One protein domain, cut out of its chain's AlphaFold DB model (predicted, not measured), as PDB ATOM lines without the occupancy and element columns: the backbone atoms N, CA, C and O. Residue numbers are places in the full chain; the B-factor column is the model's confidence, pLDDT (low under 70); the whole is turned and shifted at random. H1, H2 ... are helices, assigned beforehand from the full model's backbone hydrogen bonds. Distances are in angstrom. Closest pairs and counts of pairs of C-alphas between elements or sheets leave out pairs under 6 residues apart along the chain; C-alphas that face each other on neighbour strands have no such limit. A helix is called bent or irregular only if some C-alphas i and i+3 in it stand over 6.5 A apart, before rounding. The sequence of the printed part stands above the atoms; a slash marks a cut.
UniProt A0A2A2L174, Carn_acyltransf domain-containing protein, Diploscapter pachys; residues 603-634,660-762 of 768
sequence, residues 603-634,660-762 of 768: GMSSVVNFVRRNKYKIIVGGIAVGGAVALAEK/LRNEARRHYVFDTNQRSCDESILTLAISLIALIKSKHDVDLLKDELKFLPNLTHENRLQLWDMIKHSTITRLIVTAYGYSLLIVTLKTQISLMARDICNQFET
ATOM      1  N   GLY A 603     192.259 229.871 179.219       50.12
ATOM      2  CA  GLY A 603     192.818 231.199 179.507       50.12
ATOM      3  C   GLY A 603     194.170 231.235 180.226       50.12
ATOM      4  O   GLY A 603     194.937 232.180 180.049       50.12
ATOM      5  N   MET A 604     194.485 230.214 181.027       51.03
ATOM      6  CA  MET A 604     195.645 230.212 181.931       51.03
ATOM      7  C   MET A 604     196.772 229.256 181.525       51.03
ATOM      8  O   MET A 604     197.701 229.038 182.306       51.03
ATOM      9  N   SER A 605     196.749 228.705 180.308       50.62
ATOM     10  CA  SER A 605     197.755 227.719 179.896       50.62
ATOM     11  C   SER A 605     199.191 228.254 179.973       50.62
ATOM     12  O   SER A 605     200.078 227.494 180.335       50.62
ATOM     13  N   SER A 606     199.463 229.548 179.755       47.62
ATOM     14  CA  SER A 606     200.840 230.062 179.875       47.62
ATOM     15  C   SER A 606     201.329 230.125 181.328       47.62
ATOM     16  O   SER A 606     202.460 229.727 181.597       47.62
ATOM     17  N   VAL A 607     200.475 230.531 182.273       44.94
ATOM     18  CA  VAL A 607     200.815 230.648 183.702       44.94
ATOM     19  C   VAL A 607     200.851 229.273 184.359       44.94
ATOM     20  O   VAL A 607     201.810 228.948 185.051       44.94
ATOM     21  N   VAL A 608     199.869 228.416 184.085       44.53
ATOM     22  CA  VAL A 608     199.832 227.043 184.606       44.53
ATOM     23  C   VAL A 608     200.966 226.207 184.014       44.53
ATOM     24  O   VAL A 608     201.598 225.452 184.751       44.53
ATOM     25  N   ASN A 609     201.302 226.371 182.727       45.81
ATOM     26  CA  ASN A 609     202.473 225.709 182.144       45.81
ATOM     27  C   ASN A 609     203.785 226.307 182.655       45.81
ATOM     28  O   ASN A 609     204.736 225.555 182.841       45.81
ATOM     29  N   PHE A 610     203.859 227.612 182.929       47.16
ATOM     30  CA  PHE A 610     205.025 228.231 183.563       47.16
ATOM     31  C   PHE A 610     205.233 227.698 184.985       47.16
ATOM     32  O   PHE A 610     206.337 227.272 185.318       47.16
ATOM     33  N   VAL A 611     204.175 227.635 185.796       49.06
ATOM     34  CA  VAL A 611     204.216 227.095 187.161       49.06
ATOM     35  C   VAL A 611     204.511 225.595 187.141       49.06
ATOM     36  O   VAL A 611     205.382 225.152 187.878       49.06
ATOM     37  N   ARG A 612     203.898 224.801 186.249       46.62
ATOM     38  CA  ARG A 612     204.225 223.367 186.099       46.62
ATOM     39  C   ARG A 612     205.660 223.132 185.622       46.62
ATOM     40  O   ARG A 612     206.315 222.240 186.157       46.62
ATOM     41  N   ARG A 613     206.164 223.911 184.655       47.47
ATOM     42  CA  ARG A 613     207.542 223.798 184.131       47.47
ATOM     43  C   ARG A 613     208.592 224.242 185.142       47.47
ATOM     44  O   ARG A 613     209.694 223.707 185.140       47.47
ATOM     45  N   ASN A 614     208.253 225.186 186.016       42.31
ATOM     46  CA  ASN A 614     209.165 225.719 187.023       42.31
ATOM     47  C   ASN A 614     208.834 225.243 188.445       42.31
ATOM     48  O   ASN A 614     209.434 225.753 189.384       42.31
ATOM     49  N   LYS A 615     207.947 224.250 188.628       44.25
ATOM     50  CA  LYS A 615     207.467 223.815 189.955       44.25
ATOM     51  C   LYS A 615     208.610 223.474 190.908       44.25
ATOM     52  O   LYS A 615     208.603 223.901 192.052       44.25
ATOM     53  N   TYR A 616     209.642 222.800 190.408       42.75
ATOM     54  CA  TYR A 616     210.818 222.455 191.203       42.75
ATOM     55  C   TYR A 616     211.710 223.666 191.483       42.75
ATOM     56  O   TYR A 616     212.264 223.760 192.565       42.75
ATOM     57  N   LYS A 617     211.793 224.639 190.570       42.19
ATOM     58  CA  LYS A 617     212.550 225.883 190.788       42.19
ATOM     59  C   LYS A 617     211.852 226.812 191.786       42.19
ATOM     60  O   LYS A 617     212.524 227.474 192.562       42.19
ATOM     61  N   ILE A 618     210.518 226.818 191.797       52.03
ATOM     62  CA  ILE A 618     209.692 227.576 192.746       52.03
ATOM     63  C   ILE A 618     209.713 226.910 194.127       52.03
ATOM     64  O   ILE A 618     209.870 227.607 195.119       52.03
ATOM     65  N   ILE A 619     209.625 225.577 194.202       50.44
ATOM     66  CA  ILE A 619     209.752 224.831 195.466       50.44
ATOM     67  C   ILE A 619     211.161 224.995 196.044       50.44
ATOM     68  O   ILE A 619     211.297 225.313 197.217       50.44
ATOM     69  N   VAL A 620     212.211 224.854 195.231       53.03
ATOM     70  CA  VAL A 620     213.600 225.036 195.682       53.03
ATOM     71  C   VAL A 620     213.865 226.491 196.078       53.03
ATOM     72  O   VAL A 620     214.466 226.727 197.119       53.03
ATOM     73  N   GLY A 621     213.365 227.467 195.313       46.66
ATOM     74  CA  GLY A 621     213.446 228.884 195.673       46.66
ATOM     75  C   GLY A 621     212.676 229.213 196.955       46.66
ATOM     76  O   GLY A 621     213.190 229.925 197.807       46.66
ATOM     77  N   GLY A 622     211.484 228.641 197.138       47.12
ATOM     78  CA  GLY A 622     210.663 228.808 198.338       47.12
ATOM     79  C   GLY A 622     211.259 228.143 199.579       47.12
ATOM     80  O   GLY A 622     211.215 228.733 200.652       47.12
ATOM     81  N   ILE A 623     211.879 226.967 199.441       55.41
ATOM     82  CA  ILE A 623     212.608 226.289 200.526       55.41
ATOM     83  C   ILE A 623     213.899 227.041 200.863       55.41
ATOM     84  O   ILE A 623     214.227 227.175 202.037       55.41
ATOM     85  N   ALA A 624     214.616 227.576 199.872       50.72
ATOM     86  CA  ALA A 624     215.818 228.373 200.109       50.72
ATOM     87  C   ALA A 624     215.495 229.704 200.808       50.72
ATOM     88  O   ALA A 624     216.170 230.071 201.765       50.72
ATOM     89  N   VAL A 625     214.433 230.396 200.379       49.91
ATOM     90  CA  VAL A 625     213.970 231.643 201.009       49.91
ATOM     91  C   VAL A 625     213.375 231.367 202.391       49.91
ATOM     92  O   VAL A 625     213.746 232.038 203.344       49.91
ATOM     93  N   GLY A 626     212.521 230.351 202.537       46.03
ATOM     94  CA  GLY A 626     211.949 229.956 203.827       46.03
ATOM     95  C   GLY A 626     213.005 229.457 204.817       46.03
ATOM     96  O   GLY A 626     212.949 229.793 205.994       46.03
ATOM     97  N   GLY A 627     214.016 228.727 204.339       55.97
ATOM     98  CA  GLY A 627     215.168 228.305 205.132       55.97
ATOM     99  C   GLY A 627     216.056 229.475 205.553       55.97
ATOM    100  O   GLY A 627     216.485 229.521 206.699       55.97
ATOM    101  N   ALA A 628     216.281 230.455 204.670       49.31
ATOM    102  CA  ALA A 628     217.020 231.673 205.003       49.31
ATOM    103  C   ALA A 628     216.264 232.558 206.008       49.31
ATOM    104  O   ALA A 628     216.885 233.103 206.917       49.31
ATOM    105  N   VAL A 629     214.935 232.659 205.890       54.16
ATOM    106  CA  VAL A 629     214.074 233.380 206.846       54.16
ATOM    107  C   VAL A 629     214.056 232.675 208.202       54.16
ATOM    108  O   VAL A 629     214.288 233.329 209.210       54.16
ATOM    109  N   ALA A 630     213.898 231.350 208.241       58.69
ATOM    110  CA  ALA A 630     213.942 230.588 209.490       58.69
ATOM    111  C   ALA A 630     215.324 230.654 210.167       58.69
ATOM    112  O   ALA A 630     215.423 230.708 211.391       58.69
ATOM    113  N   LEU A 631     216.410 230.676 209.383       57.97
ATOM    114  CA  LEU A 631     217.760 230.866 209.912       57.97
ATOM    115  C   LEU A 631     217.941 232.287 210.463       57.97
ATOM    116  O   LEU A 631     218.515 232.448 211.537       57.97
ATOM    117  N   ALA A 632     217.418 233.302 209.770       54.50
ATOM    118  CA  ALA A 632     217.430 234.686 210.233       54.50
ATOM    119  C   ALA A 632     216.601 234.872 211.516       54.50
ATOM    120  O   ALA A 632     217.083 235.515 212.442       54.50
ATOM    121  N   GLU A 633     215.420 234.255 211.621       58.38
ATOM    122  CA  GLU A 633     214.601 234.246 212.842       58.38
ATOM    123  C   GLU A 633     215.315 233.545 214.000       58.38
ATOM    124  O   GLU A 633     215.306 234.047 215.122       58.38
ATOM    125  N   LYS A 634     216.006 232.431 213.738       61.72
ATOM    126  CA  LYS A 634     216.761 231.702 214.767       61.72
ATOM    127  C   LYS A 634     217.990 232.477 215.257       61.72
ATOM    128  O   LYS A 634     218.308 232.435 216.442       61.72
ATOM    129  N   LEU A 660     201.597 254.759 222.946       58.31
ATOM    130  CA  LEU A 660     200.822 255.039 221.729       58.31
ATOM    131  C   LEU A 660     201.412 256.202 220.918       58.31
ATOM    132  O   LEU A 660     201.478 256.144 219.690       58.31
ATOM    133  N   ARG A 661     201.896 257.261 221.583       65.75
ATOM    134  CA  ARG A 661     202.540 258.396 220.903       65.75
ATOM    135  C   ARG A 661     203.884 258.016 220.277       65.75
ATOM    136  O   ARG A 661     204.186 258.479 219.176       65.75
ATOM    137  N   ASN A 662     204.681 257.191 220.952       71.81
ATOM    138  CA  ASN A 662     205.940 256.678 220.414       71.81
ATOM    139  C   ASN A 662     205.686 255.693 219.268       71.81
ATOM    140  O   ASN A 662     206.365 255.764 218.253       71.81
ATOM    141  N   GLU A 663     204.650 254.860 219.363       71.50
ATOM    142  CA  GLU A 663     204.220 253.964 218.288       71.50
ATOM    143  C   GLU A 663     203.747 254.727 217.043       71.50
ATOM    144  O   GLU A 663     204.210 254.444 215.938       71.50
ATOM    145  N   ALA A 664     202.920 255.762 217.211       69.62
ATOM    146  CA  ALA A 664     202.507 256.631 216.110       69.62
ATOM    147  C   ALA A 664     203.701 257.371 215.476       69.62
ATOM    148  O   ALA A 664     203.774 257.511 214.253       69.62
ATOM    149  N   ARG A 665     204.676 257.808 216.288       76.81
ATOM    150  CA  ARG A 665     205.923 258.424 215.803       76.81
ATOM    151  C   ARG A 665     206.812 257.438 215.051       76.81
ATOM    152  O   ARG A 665     207.314 257.805 213.993       76.81
ATOM    153  N   ARG A 666     206.961 256.200 215.535       77.62
ATOM    154  CA  ARG A 666     207.643 255.119 214.804       77.62
ATOM    155  C   ARG A 666     206.994 254.916 213.445       77.62
ATOM    156  O   ARG A 666     207.681 254.985 212.432       77.62
ATOM    157  N   HIS A 667     205.673 254.747 213.420       73.00
ATOM    158  CA  HIS A 667     204.928 254.577 212.176       73.00
ATOM    159  C   HIS A 667     205.163 255.733 211.203       73.00
ATOM    160  O   HIS A 667     205.443 255.487 210.034       73.00
ATOM    161  N   TYR A 668     205.132 256.977 211.681       76.69
ATOM    162  CA  TYR A 668     205.387 258.149 210.849       76.69
ATOM    163  C   TYR A 668     206.825 258.203 210.301       76.69
ATOM    164  O   TYR A 668     207.015 258.495 209.119       76.69
ATOM    165  N   VAL A 669     207.839 257.901 211.123       79.12
ATOM    166  CA  VAL A 669     209.251 257.890 210.697       79.12
ATOM    167  C   VAL A 669     209.502 256.783 209.676       79.12
ATOM    168  O   VAL A 669     210.120 257.045 208.644       79.12
ATOM    169  N   PHE A 670     208.992 255.572 209.915       79.06
ATOM    170  CA  PHE A 670     209.123 254.462 208.970       79.06
ATOM    171  C   PHE A 670     208.369 254.731 207.664       79.06
ATOM    172  O   PHE A 670     208.945 254.526 206.602       79.06
ATOM    173  N   ASP A 671     207.135 255.238 207.709       74.25
ATOM    174  CA  ASP A 671     206.346 255.543 206.506       74.25
ATOM    175  C   ASP A 671     206.991 256.662 205.670       74.25
ATOM    176  O   ASP A 671     207.163 256.518 204.459       74.25
ATOM    177  N   THR A 672     207.448 257.746 206.306       74.88
ATOM    178  CA  THR A 672     208.091 258.865 205.596       74.88
ATOM    179  C   THR A 672     209.416 258.442 204.955       74.88
ATOM    180  O   THR A 672     209.663 258.729 203.781       74.88
ATOM    181  N   ASN A 673     210.246 257.695 205.689       79.50
ATOM    182  CA  ASN A 673     211.516 257.190 205.172       79.50
ATOM    183  C   ASN A 673     211.318 256.130 204.080       79.50
ATOM    184  O   ASN A 673     212.058 256.123 203.098       79.50
ATOM    185  N   GLN A 674     210.293 255.279 204.191       74.62
ATOM    186  CA  GLN A 674     209.979 254.284 203.167       74.62
ATOM    187  C   GLN A 674     209.499 254.937 201.865       74.62
ATOM    188  O   GLN A 674     209.913 254.511 200.790       74.62
ATOM    189  N   ARG A 675     208.700 256.011 201.938       74.44
ATOM    190  CA  ARG A 675     208.287 256.773 200.744       74.44
ATOM    191  C   ARG A 675     209.474 257.425 200.038       74.44
ATOM    192  O   ARG A 675     209.587 257.311 198.821       74.44
ATOM    193  N   SER A 676     210.385 258.042 200.791       78.06
ATOM    194  CA  SER A 676     211.613 258.623 200.225       78.06
ATOM    195  C   SER A 676     212.555 257.550 199.651       78.06
ATOM    196  O   SER A 676     213.178 257.751 198.604       78.06
ATOM    197  N   CYS A 677     212.606 256.368 200.280       79.38
ATOM    198  CA  CYS A 677     213.308 255.198 199.752       79.38
ATOM    199  C   CYS A 677     212.721 254.741 198.415       79.38
ATOM    200  O   CYS A 677     213.471 254.479 197.477       79.38
ATOM    201  N   ASP A 678     211.396 254.627 198.322       75.25
ATOM    202  CA  ASP A 678     210.719 254.170 197.109       75.25
ATOM    203  C   ASP A 678     210.927 255.164 195.954       75.25
ATOM    204  O   ASP A 678     211.193 254.745 194.827       75.25
ATOM    205  N   GLU A 679     210.923 256.473 196.228       80.06
ATOM    206  CA  GLU A 679     211.272 257.504 195.241       80.06
ATOM    207  C   GLU A 679     212.734 257.382 194.774       80.06
ATOM    208  O   GLU A 679     213.004 257.349 193.572       80.06
ATOM    209  N   SER A 680     213.674 257.193 195.706       81.12
ATOM    210  CA  SER A 680     215.095 256.992 195.389       81.12
ATOM    211  C   SER A 680     215.338 255.717 194.570       81.12
ATOM    212  O   SER A 680     216.144 255.719 193.636       81.12
ATOM    213  N   ILE A 681     214.621 254.630 194.878       80.06
ATOM    214  CA  ILE A 681     214.653 253.379 194.108       80.06
ATOM    215  C   ILE A 681     214.162 253.632 192.684       80.06
ATOM    216  O   ILE A 681     214.803 253.167 191.745       80.06
ATOM    217  N   LEU A 682     213.068 254.375 192.501       76.38
ATOM    218  CA  LEU A 682     212.544 254.690 191.170       76.38
ATOM    219  C   LEU A 682     213.551 255.500 190.344       76.38
ATOM    220  O   LEU A 682     213.781 255.172 189.178       76.38
ATOM    221  N   THR A 683     214.208 256.498 190.938       81.44
ATOM    222  CA  THR A 683     215.242 257.287 190.253       81.44
ATOM    223  C   THR A 683     216.455 256.431 189.879       81.44
ATOM    224  O   THR A 683     216.887 256.432 188.724       81.44
ATOM    225  N   LEU A 684     216.983 255.644 190.820       81.88
ATOM    226  CA  LEU A 684     218.157 254.797 190.585       81.88
ATOM    227  C   LEU A 684     217.860 253.628 189.639       81.88
ATOM    228  O   LEU A 684     218.739 253.211 188.884       81.88
ATOM    229  N   ALA A 685     216.622 253.129 189.615       78.12
ATOM    230  CA  ALA A 685     216.192 252.103 188.674       78.12
ATOM    231  C   ALA A 685     216.266 252.597 187.225       78.12
ATOM    232  O   ALA A 685     216.679 251.839 186.346       78.12
ATOM    233  N   ILE A 686     215.941 253.867 186.965       80.12
ATOM    234  CA  ILE A 686     216.074 254.467 185.630       80.12
ATOM    235  C   ILE A 686     217.548 254.487 185.203       80.12
ATOM    236  O   ILE A 686     217.872 254.048 184.095       80.12
ATOM    237  N   SER A 687     218.451 254.914 186.090       84.12
ATOM    238  CA  SER A 687     219.899 254.912 185.834       84.12
ATOM    239  C   SER A 687     220.452 253.498 185.627       84.12
ATOM    240  O   SER A 687     221.241 253.271 184.710       84.12
ATOM    241  N   LEU A 688     219.998 252.526 186.425       82.31
ATOM    242  CA  LEU A 688     220.385 251.123 186.298       82.31
ATOM    243  C   LEU A 688     219.924 250.534 184.957       82.31
ATOM    244  O   LEU A 688     220.703 249.873 184.273       82.31
ATOM    245  N   ILE A 689     218.686 250.814 184.540       80.38
ATOM    246  CA  ILE A 689     218.156 250.384 183.239       80.38
ATOM    247  C   ILE A 689     218.968 250.995 182.094       80.38
ATOM    248  O   ILE A 689     219.275 250.291 181.130       80.38
ATOM    249  N   ALA A 690     219.329 252.278 182.184       82.44
ATOM    250  CA  ALA A 690     220.159 252.940 181.179       82.44
ATOM    251  C   ALA A 690     221.554 252.300 181.082       82.44
ATOM    252  O   ALA A 690     222.016 251.993 179.982       82.44
ATOM    253  N   LEU A 691     222.186 252.003 182.223       85.56
ATOM    254  CA  LEU A 691     223.490 251.343 182.272       85.56
ATOM    255  C   LEU A 691     223.433 249.934 181.662       85.56
ATOM    256  O   LEU A 691     224.262 249.592 180.820       85.56
ATOM    257  N   ILE A 692     222.418 249.143 182.021       83.56
ATOM    258  CA  ILE A 692     222.211 247.794 181.479       83.56
ATOM    259  C   ILE A 692     221.971 247.844 179.968       83.56
ATOM    260  O   ILE A 692     222.546 247.039 179.237       83.56
ATOM    261  N   LYS A 693     221.162 248.795 179.482       81.12
ATOM    262  CA  LYS A 693     220.945 249.000 178.042       81.12
ATOM    263  C   LYS A 693     222.243 249.348 177.317       81.12
ATOM    264  O   LYS A 693     222.504 248.759 176.281       81.12
ATOM    265  N   SER A 694     223.074 250.223 177.888       82.62
ATOM    266  CA  SER A 694     224.354 250.613 177.279       82.62
ATOM    267  C   SER A 694     225.375 249.469 177.204       82.62
ATOM    268  O   SER A 694     226.184 249.421 176.285       82.62
ATOM    269  N   LYS A 695     225.349 248.533 178.162       82.31
ATOM    270  CA  LYS A 695     226.269 247.383 178.210       82.31
ATOM    271  C   LYS A 695     225.769 246.175 177.417       82.31
ATOM    272  O   LYS A 695     226.577 245.366 176.974       82.31
ATOM    273  N   HIS A 696     224.455 246.060 177.242       83.19
ATOM    274  CA  HIS A 696     223.789 244.969 176.533       83.19
ATOM    275  C   HIS A 696     222.788 245.530 175.516       83.19
ATOM    276  O   HIS A 696     221.568 245.350 175.643       83.19
ATOM    277  N   ASP A 697     223.319 246.225 174.506       82.75
ATOM    278  CA  ASP A 697     222.525 246.830 173.439       82.75
ATOM    279  C   ASP A 697     222.099 245.779 172.406       82.75
ATOM    280  O   ASP A 697     222.717 245.538 171.372       82.75
ATOM    281  N   VAL A 698     221.022 245.083 172.756       83.81
ATOM    282  CA  VAL A 698     220.399 244.063 171.910       83.81
ATOM    283  C   VAL A 698     219.791 244.677 170.646       83.81
ATOM    284  O   VAL A 698     219.623 243.968 169.655       83.81
ATOM    285  N   ASP A 699     219.430 245.959 170.675       83.00
ATOM    286  CA  ASP A 699     218.748 246.608 169.561       83.00
ATOM    287  C   ASP A 699     219.762 246.968 168.466       83.00
ATOM    288  O   ASP A 699     219.536 246.616 167.311       83.00
ATOM    289  N   LEU A 700     220.950 247.456 168.843       83.38
ATOM    290  CA  LEU A 700     222.076 247.636 167.920       83.38
ATOM    291  C   LEU A 700     222.502 246.317 167.252       83.38
ATOM    292  O   LEU A 700     222.634 246.261 166.032       83.38
ATOM    293  N   LEU A 701     222.615 245.221 168.014       83.81
ATOM    294  CA  LEU A 701     222.958 243.899 167.457       83.81
ATOM    295  C   LEU A 701     221.891 243.369 166.480       83.81
ATOM    296  O   LEU A 701     222.206 242.691 165.500       83.81
ATOM    297  N   LYS A 702     220.608 243.653 166.738       83.62
ATOM    298  CA  LYS A 702     219.513 243.294 165.822       83.62
ATOM    299  C   LYS A 702     219.548 244.124 164.548       83.62
ATOM    300  O   LYS A 702     219.232 243.585 163.488       83.62
ATOM    301  N   ASP A 703     219.886 245.401 164.660       85.38
ATOM    302  CA  ASP A 703     219.976 246.299 163.518       85.38
ATOM    303  C   ASP A 703     221.182 245.940 162.643       85.38
ATOM    304  O   ASP A 703     221.033 245.832 161.427       85.38
ATOM    305  N   GLU A 704     222.324 245.595 163.240       82.81
ATOM    306  CA  GLU A 704     223.473 245.026 162.527       82.81
ATOM    307  C   GLU A 704     223.098 243.735 161.783       82.81
ATOM    308  O   GLU A 704     223.391 243.596 160.597       82.81
ATOM    309  N   LEU A 705     222.368 242.815 162.423       82.00
ATOM    310  CA  LEU A 705     221.919 241.579 161.773       82.00
ATOM    311  C   LEU A 705     220.950 241.830 160.601       82.00
ATOM    312  O   LEU A 705     220.939 241.061 159.636       82.00
ATOM    313  N   LYS A 706     220.106 242.865 160.688       82.38
ATOM    314  CA  LYS A 706     219.066 243.164 159.689       82.38
ATOM    315  C   LYS A 706     219.558 244.014 158.527       82.38
ATOM    316  O   LYS A 706     219.080 243.819 157.410       82.38
ATOM    317  N   PHE A 707     220.445 244.968 158.791       80.62
ATOM    318  CA  PHE A 707     220.714 246.068 157.869       80.62
ATOM    319  C   PHE A 707     222.146 246.106 157.328       80.62
ATOM    320  O   PHE A 707     222.384 246.874 156.401       80.62
ATOM    321  N   LEU A 708     223.083 245.272 157.811       79.06
ATOM    322  CA  LEU A 708     224.404 245.133 157.177       79.06
ATOM    323  C   LEU A 708     224.324 244.249 155.914       79.06
ATOM    324  O   LEU A 708     224.074 243.039 156.016       79.06
ATOM    325  N   PRO A 709     224.562 244.806 154.711       66.56
ATOM    326  CA  PRO A 709     224.627 244.010 153.493       66.56
ATOM    327  C   PRO A 709     225.911 243.160 153.469       66.56
ATOM    328  O   PRO A 709     226.959 243.579 153.950       66.56
ATOM    329  N   ASN A 710     225.832 241.964 152.873       73.00
ATOM    330  CA  ASN A 710     226.947 241.021 152.657       73.00
ATOM    331  C   ASN A 710     227.518 240.290 153.893       73.00
ATOM    332  O   ASN A 710     228.648 239.808 153.858       73.00
ATOM    333  N   LEU A 711     226.737 240.117 154.964       77.25
ATOM    334  CA  LEU A 711     227.101 239.201 156.057       77.25
ATOM    335  C   LEU A 711     227.115 237.734 155.582       77.25
ATOM    336  O   LEU A 711     226.087 237.219 155.134       77.25
ATOM    337  N   THR A 712     228.252 237.047 155.736       81.62
ATOM    338  CA  THR A 712     228.373 235.597 155.509       81.62
ATOM    339  C   THR A 712     227.482 234.812 156.480       81.62
ATOM    340  O   THR A 712     227.135 235.290 157.564       81.62
ATOM    341  N   HIS A 713     227.093 233.587 156.109       78.25
ATOM    342  CA  HIS A 713     226.209 232.748 156.931       78.25
ATOM    343  C   HIS A 713     226.771 232.497 158.342       78.25
ATOM    344  O   HIS A 713     226.032 232.520 159.324       78.25
ATOM    345  N   GLU A 714     228.087 232.322 158.453       83.06
ATOM    346  CA  GLU A 714     228.779 232.094 159.724       83.06
ATOM    347  C   GLU A 714     228.735 233.327 160.643       83.06
ATOM    348  O   GLU A 714     228.376 233.211 161.816       83.06
ATOM    349  N   ASN A 715     228.947 234.528 160.097       82.62
ATOM    350  CA  ASN A 715     228.864 235.777 160.863       82.62
ATOM    351  C   ASN A 715     227.429 236.083 161.322       82.62
ATOM    352  O   ASN A 715     227.224 236.624 162.407       82.62
ATOM    353  N   ARG A 716     226.412 235.693 160.538       81.19
ATOM    354  CA  ARG A 716     225.001 235.804 160.953       81.19
ATOM    355  C   ARG A 716     224.675 234.898 162.136       81.19
ATOM    356  O   ARG A 716     223.943 235.320 163.029       81.19
ATOM    357  N   LEU A 717     225.208 233.675 162.151       82.44
ATOM    358  CA  LEU A 717     225.034 232.752 163.273       82.44
ATOM    359  C   LEU A 717     225.710 233.281 164.540       82.44
ATOM    360  O   LEU A 717     225.083 233.284 165.598       82.44
ATOM    361  N   GLN A 718     226.930 233.813 164.425       85.56
ATOM    362  CA  GLN A 718     227.631 234.429 165.555       85.56
ATOM    363  C   GLN A 718     226.872 235.641 166.116       85.56
ATOM    364  O   GLN A 718     226.645 235.711 167.323       85.56
ATOM    365  N   LEU A 719     226.394 236.552 165.257       84.06
ATOM    366  CA  LEU A 719     225.565 237.691 165.676       84.06
ATOM    367  C   LEU A 719     224.262 237.239 166.347       84.06
ATOM    368  O   LEU A 719     223.855 237.790 167.370       84.06
ATOM    369  N   TRP A 720     223.613 236.202 165.813       82.88
ATOM    370  CA  TRP A 720     222.400 235.641 166.403       82.88
ATOM    371  C   TRP A 720     222.645 235.051 167.798       82.88
ATOM    372  O   TRP A 720     221.843 235.262 168.712       82.88
ATOM    373  N   ASP A 721     223.764 234.362 167.998       84.75
ATOM    374  CA  ASP A 721     224.129 233.835 169.311       84.75
ATOM    375  C   ASP A 721     224.556 234.945 170.281       84.75
ATOM    376  O   ASP A 721     224.188 234.895 171.456       84.75
ATOM    377  N   MET A 722     225.215 236.010 169.807       84.69
ATOM    378  CA  MET A 722     225.465 237.215 170.610       84.69
ATOM    379  C   MET A 722     224.160 237.885 171.058       84.69
ATOM    380  O   MET A 722     224.035 238.257 172.226       84.69
ATOM    381  N   ILE A 723     223.148 237.970 170.185       85.50
ATOM    382  CA  ILE A 723     221.814 238.484 170.535       85.50
ATOM    383  C   ILE A 723     221.174 237.622 171.626       85.50
ATOM    384  O   ILE A 723     220.659 238.168 172.606       85.50
ATOM    385  N   LYS A 724     221.211 236.288 171.502       81.25
ATOM    386  CA  LYS A 724     220.659 235.381 172.525       81.25
ATOM    387  C   LYS A 724     221.365 235.556 173.867       81.25
ATOM    388  O   LYS A 724     220.690 235.768 174.876       81.25
ATOM    389  N   HIS A 725     222.697 235.506 173.878       81.81
ATOM    390  CA  HIS A 725     223.490 235.660 175.097       81.81
ATOM    391  C   HIS A 725     223.251 237.021 175.751       81.81
ATOM    392  O   HIS A 725     222.970 237.081 176.947       81.81
ATOM    393  N   SER A 726     223.277 238.105 174.973       81.88
ATOM    394  CA  SER A 726     223.046 239.464 175.469       81.88
ATOM    395  C   SER A 726     221.617 239.646 175.998       81.88
ATOM    396  O   SER A 726     221.420 240.237 177.057       81.88
ATOM    397  N   THR A 727     220.612 239.042 175.351       79.88
ATOM    398  CA  THR A 727     219.208 239.092 175.807       79.88
ATOM    399  C   THR A 727     219.009 238.366 177.138       79.88
ATOM    400  O   THR A 727     218.379 238.908 178.049       79.88
ATOM    401  N   ILE A 728     219.553 237.153 177.273       77.75
ATOM    402  CA  ILE A 728     219.451 236.367 178.511       77.75
ATOM    403  C   ILE A 728     220.224 237.061 179.639       77.75
ATOM    404  O   ILE A 728     219.688 237.229 180.736       77.75
ATOM    405  N   THR A 729     221.441 237.532 179.356       79.50
ATOM    406  CA  THR A 729     222.279 238.252 180.327       79.50
ATOM    407  C   THR A 729     221.589 239.526 180.803       79.50
ATOM    408  O   THR A 729     221.480 239.749 182.004       79.50
ATOM    409  N   ARG A 730     221.009 240.315 179.890       83.06
ATOM    410  CA  ARG A 730     220.238 241.519 180.223       83.06
ATOM    411  C   ARG A 730     219.068 241.217 181.155       83.06
ATOM    412  O   ARG A 730     218.836 241.979 182.092       83.06
ATOM    413  N   LEU A 731     218.346 240.120 180.936       75.31
ATOM    414  CA  LEU A 731     217.214 239.731 181.781       75.31
ATOM    415  C   LEU A 731     217.670 239.341 183.195       75.31
ATOM    416  O   LEU A 731     217.086 239.807 184.174       75.31
ATOM    417  N   ILE A 732     218.743 238.552 183.302       76.12
ATOM    418  CA  ILE A 732     219.312 238.126 184.590       76.12
ATOM    419  C   ILE A 732     219.879 239.324 185.359       76.12
ATOM    420  O   ILE A 732     219.547 239.507 186.529       76.12
ATOM    421  N   VAL A 733     220.683 240.169 184.708       79.81
ATOM    422  CA  VAL A 733     221.301 241.354 185.328       79.81
ATOM    423  C   VAL A 733     220.242 242.370 185.756       79.81
ATOM    424  O   VAL A 733     220.373 242.963 186.821       79.81
ATOM    425  N   THR A 734     219.156 242.532 184.989       78.56
ATOM    426  CA  THR A 734     218.037 243.405 185.386       78.56
ATOM    427  C   THR A 734     217.346 242.882 186.640       78.56
ATOM    428  O   THR A 734     217.145 243.643 187.582       78.56
ATOM    429  N   ALA A 735     217.012 241.587 186.679       71.25
ATOM    430  CA  ALA A 735     216.349 240.988 187.834       71.25
ATOM    431  C   ALA A 735     217.235 241.066 189.087       71.25
ATOM    432  O   ALA A 735     216.800 241.566 190.120       71.25
ATOM    433  N   TYR A 736     218.498 240.646 188.975       79.12
ATOM    434  CA  TYR A 736     219.434 240.644 190.096       79.12
ATOM    435  C   TYR A 736     219.786 242.061 190.564       79.12
ATOM    436  O   TYR A 736     219.747 242.340 191.760       79.12
ATOM    437  N   GLY A 737     220.071 242.978 189.634       81.12
ATOM    438  CA  GLY A 737     220.407 244.365 189.950       81.12
ATOM    439  C   GLY A 737     219.259 245.109 190.631       81.12
ATOM    440  O   GLY A 737     219.488 245.820 191.606       81.12
ATOM    441  N   TYR A 738     218.018 244.903 190.177       79.12
ATOM    442  CA  TYR A 738     216.846 245.517 190.801       79.12
ATOM    443  C   TYR A 738     216.571 244.941 192.196       79.12
ATOM    444  O   TYR A 738     216.308 245.692 193.134       79.12
ATOM    445  N   SER A 739     216.703 243.621 192.366       77.25
ATOM    446  CA  SER A 739     216.591 242.982 193.681       77.25
ATOM    447  C   SER A 739     217.657 243.482 194.656       77.25
ATOM    448  O   SER A 739     217.323 243.815 195.791       77.25
ATOM    449  N   LEU A 740     218.916 243.593 194.222       81.44
ATOM    450  CA  LEU A 740     220.007 244.085 195.063       81.44
ATOM    451  C   LEU A 740     219.798 245.555 195.453       81.44
ATOM    452  O   LEU A 740     219.987 245.905 196.615       81.44
ATOM    453  N   LEU A 741     219.365 246.396 194.507       82.00
ATOM    454  CA  LEU A 741     219.064 247.810 194.743       82.00
ATOM    455  C   LEU A 741     217.964 247.976 195.799       82.00
ATOM    456  O   LEU A 741     218.150 248.723 196.758       82.00
ATOM    457  N   ILE A 742     216.850 247.250 195.650       75.94
ATOM    458  CA  ILE A 742     215.729 247.306 196.597       75.94
ATOM    459  C   ILE A 742     216.159 246.824 197.975       75.94
ATOM    460  O   ILE A 742     215.912 247.519 198.957       75.94
ATOM    461  N   VAL A 743     216.780 245.644 198.059       78.31
ATOM    462  CA  VAL A 743     217.167 245.065 199.349       78.31
ATOM    463  C   VAL A 743     218.163 245.985 200.049       78.31
ATOM    464  O   VAL A 743     217.944 246.340 201.198       78.31
ATOM    465  N   THR A 744     219.192 246.461 199.347       80.31
ATOM    466  CA  THR A 744     220.224 247.317 199.951       80.31
ATOM    467  C   THR A 744     219.644 248.634 200.461       80.31
ATOM    468  O   THR A 744     219.857 248.975 201.623       80.31
ATOM    469  N   LEU A 745     218.875 249.354 199.635       80.75
ATOM    470  CA  LEU A 745     218.317 250.653 200.025       80.75
ATOM    471  C   LEU A 745     217.268 250.520 201.124       80.75
ATOM    472  O   LEU A 745     217.322 251.262 202.106       80.75
ATOM    473  N   LYS A 746     216.356 249.545 201.017       80.38
ATOM    474  CA  LYS A 746     215.343 249.332 202.056       80.38
ATOM    475  C   LYS A 746     215.977 248.896 203.369       80.38
ATOM    476  O   LYS A 746     215.543 249.368 204.417       80.38
ATOM    477  N   THR A 747     217.020 248.065 203.345       79.44
ATOM    478  CA  THR A 747     217.753 247.692 204.561       79.44
ATOM    479  C   THR A 747     218.483 248.892 205.166       79.44
ATOM    480  O   THR A 747     218.327 249.139 206.359       79.44
ATOM    481  N   GLN A 748     219.220 249.677 204.374       82.12
ATOM    482  CA  GLN A 748     219.933 250.865 204.867       82.12
ATOM    483  C   GLN A 748     218.983 251.900 205.481       82.12
ATOM    484  O   GLN A 748     219.222 252.378 206.590       82.12
ATOM    485  N   ILE A 749     217.874 252.203 204.804       78.44
ATOM    486  CA  ILE A 749     216.900 253.189 205.283       78.44
ATOM    487  C   ILE A 749     216.122 252.665 206.494       78.44
ATOM    488  O   ILE A 749     215.858 253.430 207.418       78.44
ATOM    489  N   SER A 750     215.832 251.363 206.558       78.50
ATOM    490  CA  SER A 750     215.220 250.759 207.749       78.50
ATOM    491  C   SER A 750     216.146 250.821 208.967       78.50
ATOM    492  O   SER A 750     215.675 251.066 210.077       78.50
ATOM    493  N   LEU A 751     217.462 250.655 208.777       82.06
ATOM    494  CA  LEU A 751     218.452 250.825 209.845       82.06
ATOM    495  C   LEU A 751     218.523 252.282 210.322       82.06
ATOM    496  O   LEU A 751     218.483 252.524 211.525       82.06
ATOM    497  N   MET A 752     218.536 253.253 209.401       80.25
ATOM    498  CA  MET A 752     218.493 254.677 209.760       80.25
ATOM    499  C   MET A 752     217.194 255.058 210.479       80.25
ATOM    500  O   MET A 752     217.230 255.762 211.486       80.25
ATOM    501  N   ALA A 753     216.045 254.580 209.996       80.50
ATOM    502  CA  ALA A 753     214.750 254.815 210.627       80.50
ATOM    503  C   ALA A 753     214.718 254.252 212.055       80.50
ATOM    504  O   ALA A 753     214.235 254.927 212.964       80.50
ATOM    505  N   ARG A 754     215.294 253.062 212.268       81.94
ATOM    506  CA  ARG A 754     215.456 252.468 213.601       81.94
ATOM    507  C   ARG A 754     216.318 253.339 214.513       81.94
ATOM    508  O   ARG A 754     215.928 253.582 215.651       81.94
ATOM    509  N   ASP A 755     217.452 253.835 214.028       81.69
ATOM    510  CA  ASP A 755     218.341 254.680 214.833       81.69
ATOM    511  C   ASP A 755     217.688 256.021 215.199       81.69
ATOM    512  O   ASP A 755     217.836 256.483 216.330       81.69
ATOM    513  N   ILE A 756     216.902 256.611 214.292       81.00
ATOM    514  CA  ILE A 756     216.086 257.801 214.581       81.00
ATOM    515  C   ILE A 756     215.036 257.482 215.655       81.00
ATOM    516  O   ILE A 756     214.867 258.270 216.584       81.00
ATOM    517  N   CYS A 757     214.373 256.321 215.572       81.44
ATOM    518  CA  CYS A 757     213.403 255.891 216.582       81.44
ATOM    519  C   CYS A 757     214.032 255.732 217.971       81.44
ATOM    520  O   CYS A 757     213.506 256.248 218.958       81.44
ATOM    521  N   ASN A 758     215.219 255.131 218.035       79.69
ATOM    522  CA  ASN A 758     215.949 254.950 219.288       79.69
ATOM    523  C   ASN A 758     216.290 256.283 219.982       79.69
ATOM    524  O   ASN A 758     216.282 256.351 221.211       79.69
ATOM    525  N   GLN A 759     216.548 257.361 219.229       78.38
ATOM    526  CA  GLN A 759     216.918 258.665 219.800       78.38
ATOM    527  C   GLN A 759     215.796 259.327 220.611       78.38
ATOM    528  O   GLN A 759     216.087 260.037 221.573       78.38
ATOM    529  N   PHE A 760     214.529 259.113 220.244       73.06
ATOM    530  CA  PHE A 760     213.389 259.675 220.980       73.06
ATOM    531  C   PHE A 760     212.723 258.684 221.938       73.06
ATOM    532  O   PHE A 760     211.969 259.106 222.814       73.06
ATOM    533  N   GLU A 761     213.001 257.388 221.800       69.56
ATOM    534  CA  GLU A 761     212.556 256.354 222.743       69.56
ATOM    535  C   GLU A 761     213.493 256.220 223.945       69.56
ATOM    536  O   GLU A 761     213.045 255.920 225.048       69.56
ATOM    537  N   THR A 762     214.777 256.524 223.750       67.62
ATOM    538  CA  THR A 762     215.793 256.597 224.805       67.62
ATOM    539  C   THR A 762     216.579 257.903 224.668       67.62
ATOM    540  O   THR A 762     217.686 257.909 224.123       67.62
TER     541      THR A 762
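Overview. This is residues 603 to 634 and 660 to 762 of the 768 residues of the protein "Carn_acyltransf domain-containing protein" of Diploscapter pachys (UniProt A0A2A2L174). This is a long helical hairpin, with H2 and then H3 running one way and the long helix H4 folding back beside both, while the bent helix H1 stands free. The printed part, 135 residues with four named helices, H1 to H4, and no named strand, is all helix and extended, with a radius of gyration of the C-alphas of 22.6 A and spans of 74 by 34 by 32 A.

Along the chain. Find C-alpha 605 at (197.755, 227.719, 179.896), where H1, residues 605 to 634, begins; it was assigned as one helix by hydrogen bonds but is bent, C-alphas 613 and 616 being 7.9 A apart. Its arms are H1a, residues 605 to 613, and H1b, 616 to 634. H2, residues 660 to 695, runs 51.0 A; H3 is residues 698 to 707; H4, 713 to 761, runs 71.2 A to (212.556, 256.354, 222.743).

Arrangement. H1a and H1b, at a steep tilt of 64 degrees, are apart from H2, H3 and H4. H2 touches H4, closest at the C-alphas of Phe 670 and Ala 753, 5.9 A, opposite ways at a shallow tilt of 20 degrees. H3 and H4 form a hairpin, touching with residues 716 to 727 of H4 alone, closest at the C-alphas of Val 698 and Ile 723, 5.9 A. Every O i to N i+4 pair is within hydrogen-bond range in H1a, H1b, H2 and H3, and 44 of 45 in H4.

Size, cuts and confidence. The C-alphas farthest apart, of Leu 660 and Asn 710, are 75.2 A apart. Residues 635 to 659 are cut out, a gap of 29.1 A between C-alphas 634 and 660. The links H2 to H3 and H3 to H4 are tight. pLDDT is under 70 at 38 residues, among them 603 to 634.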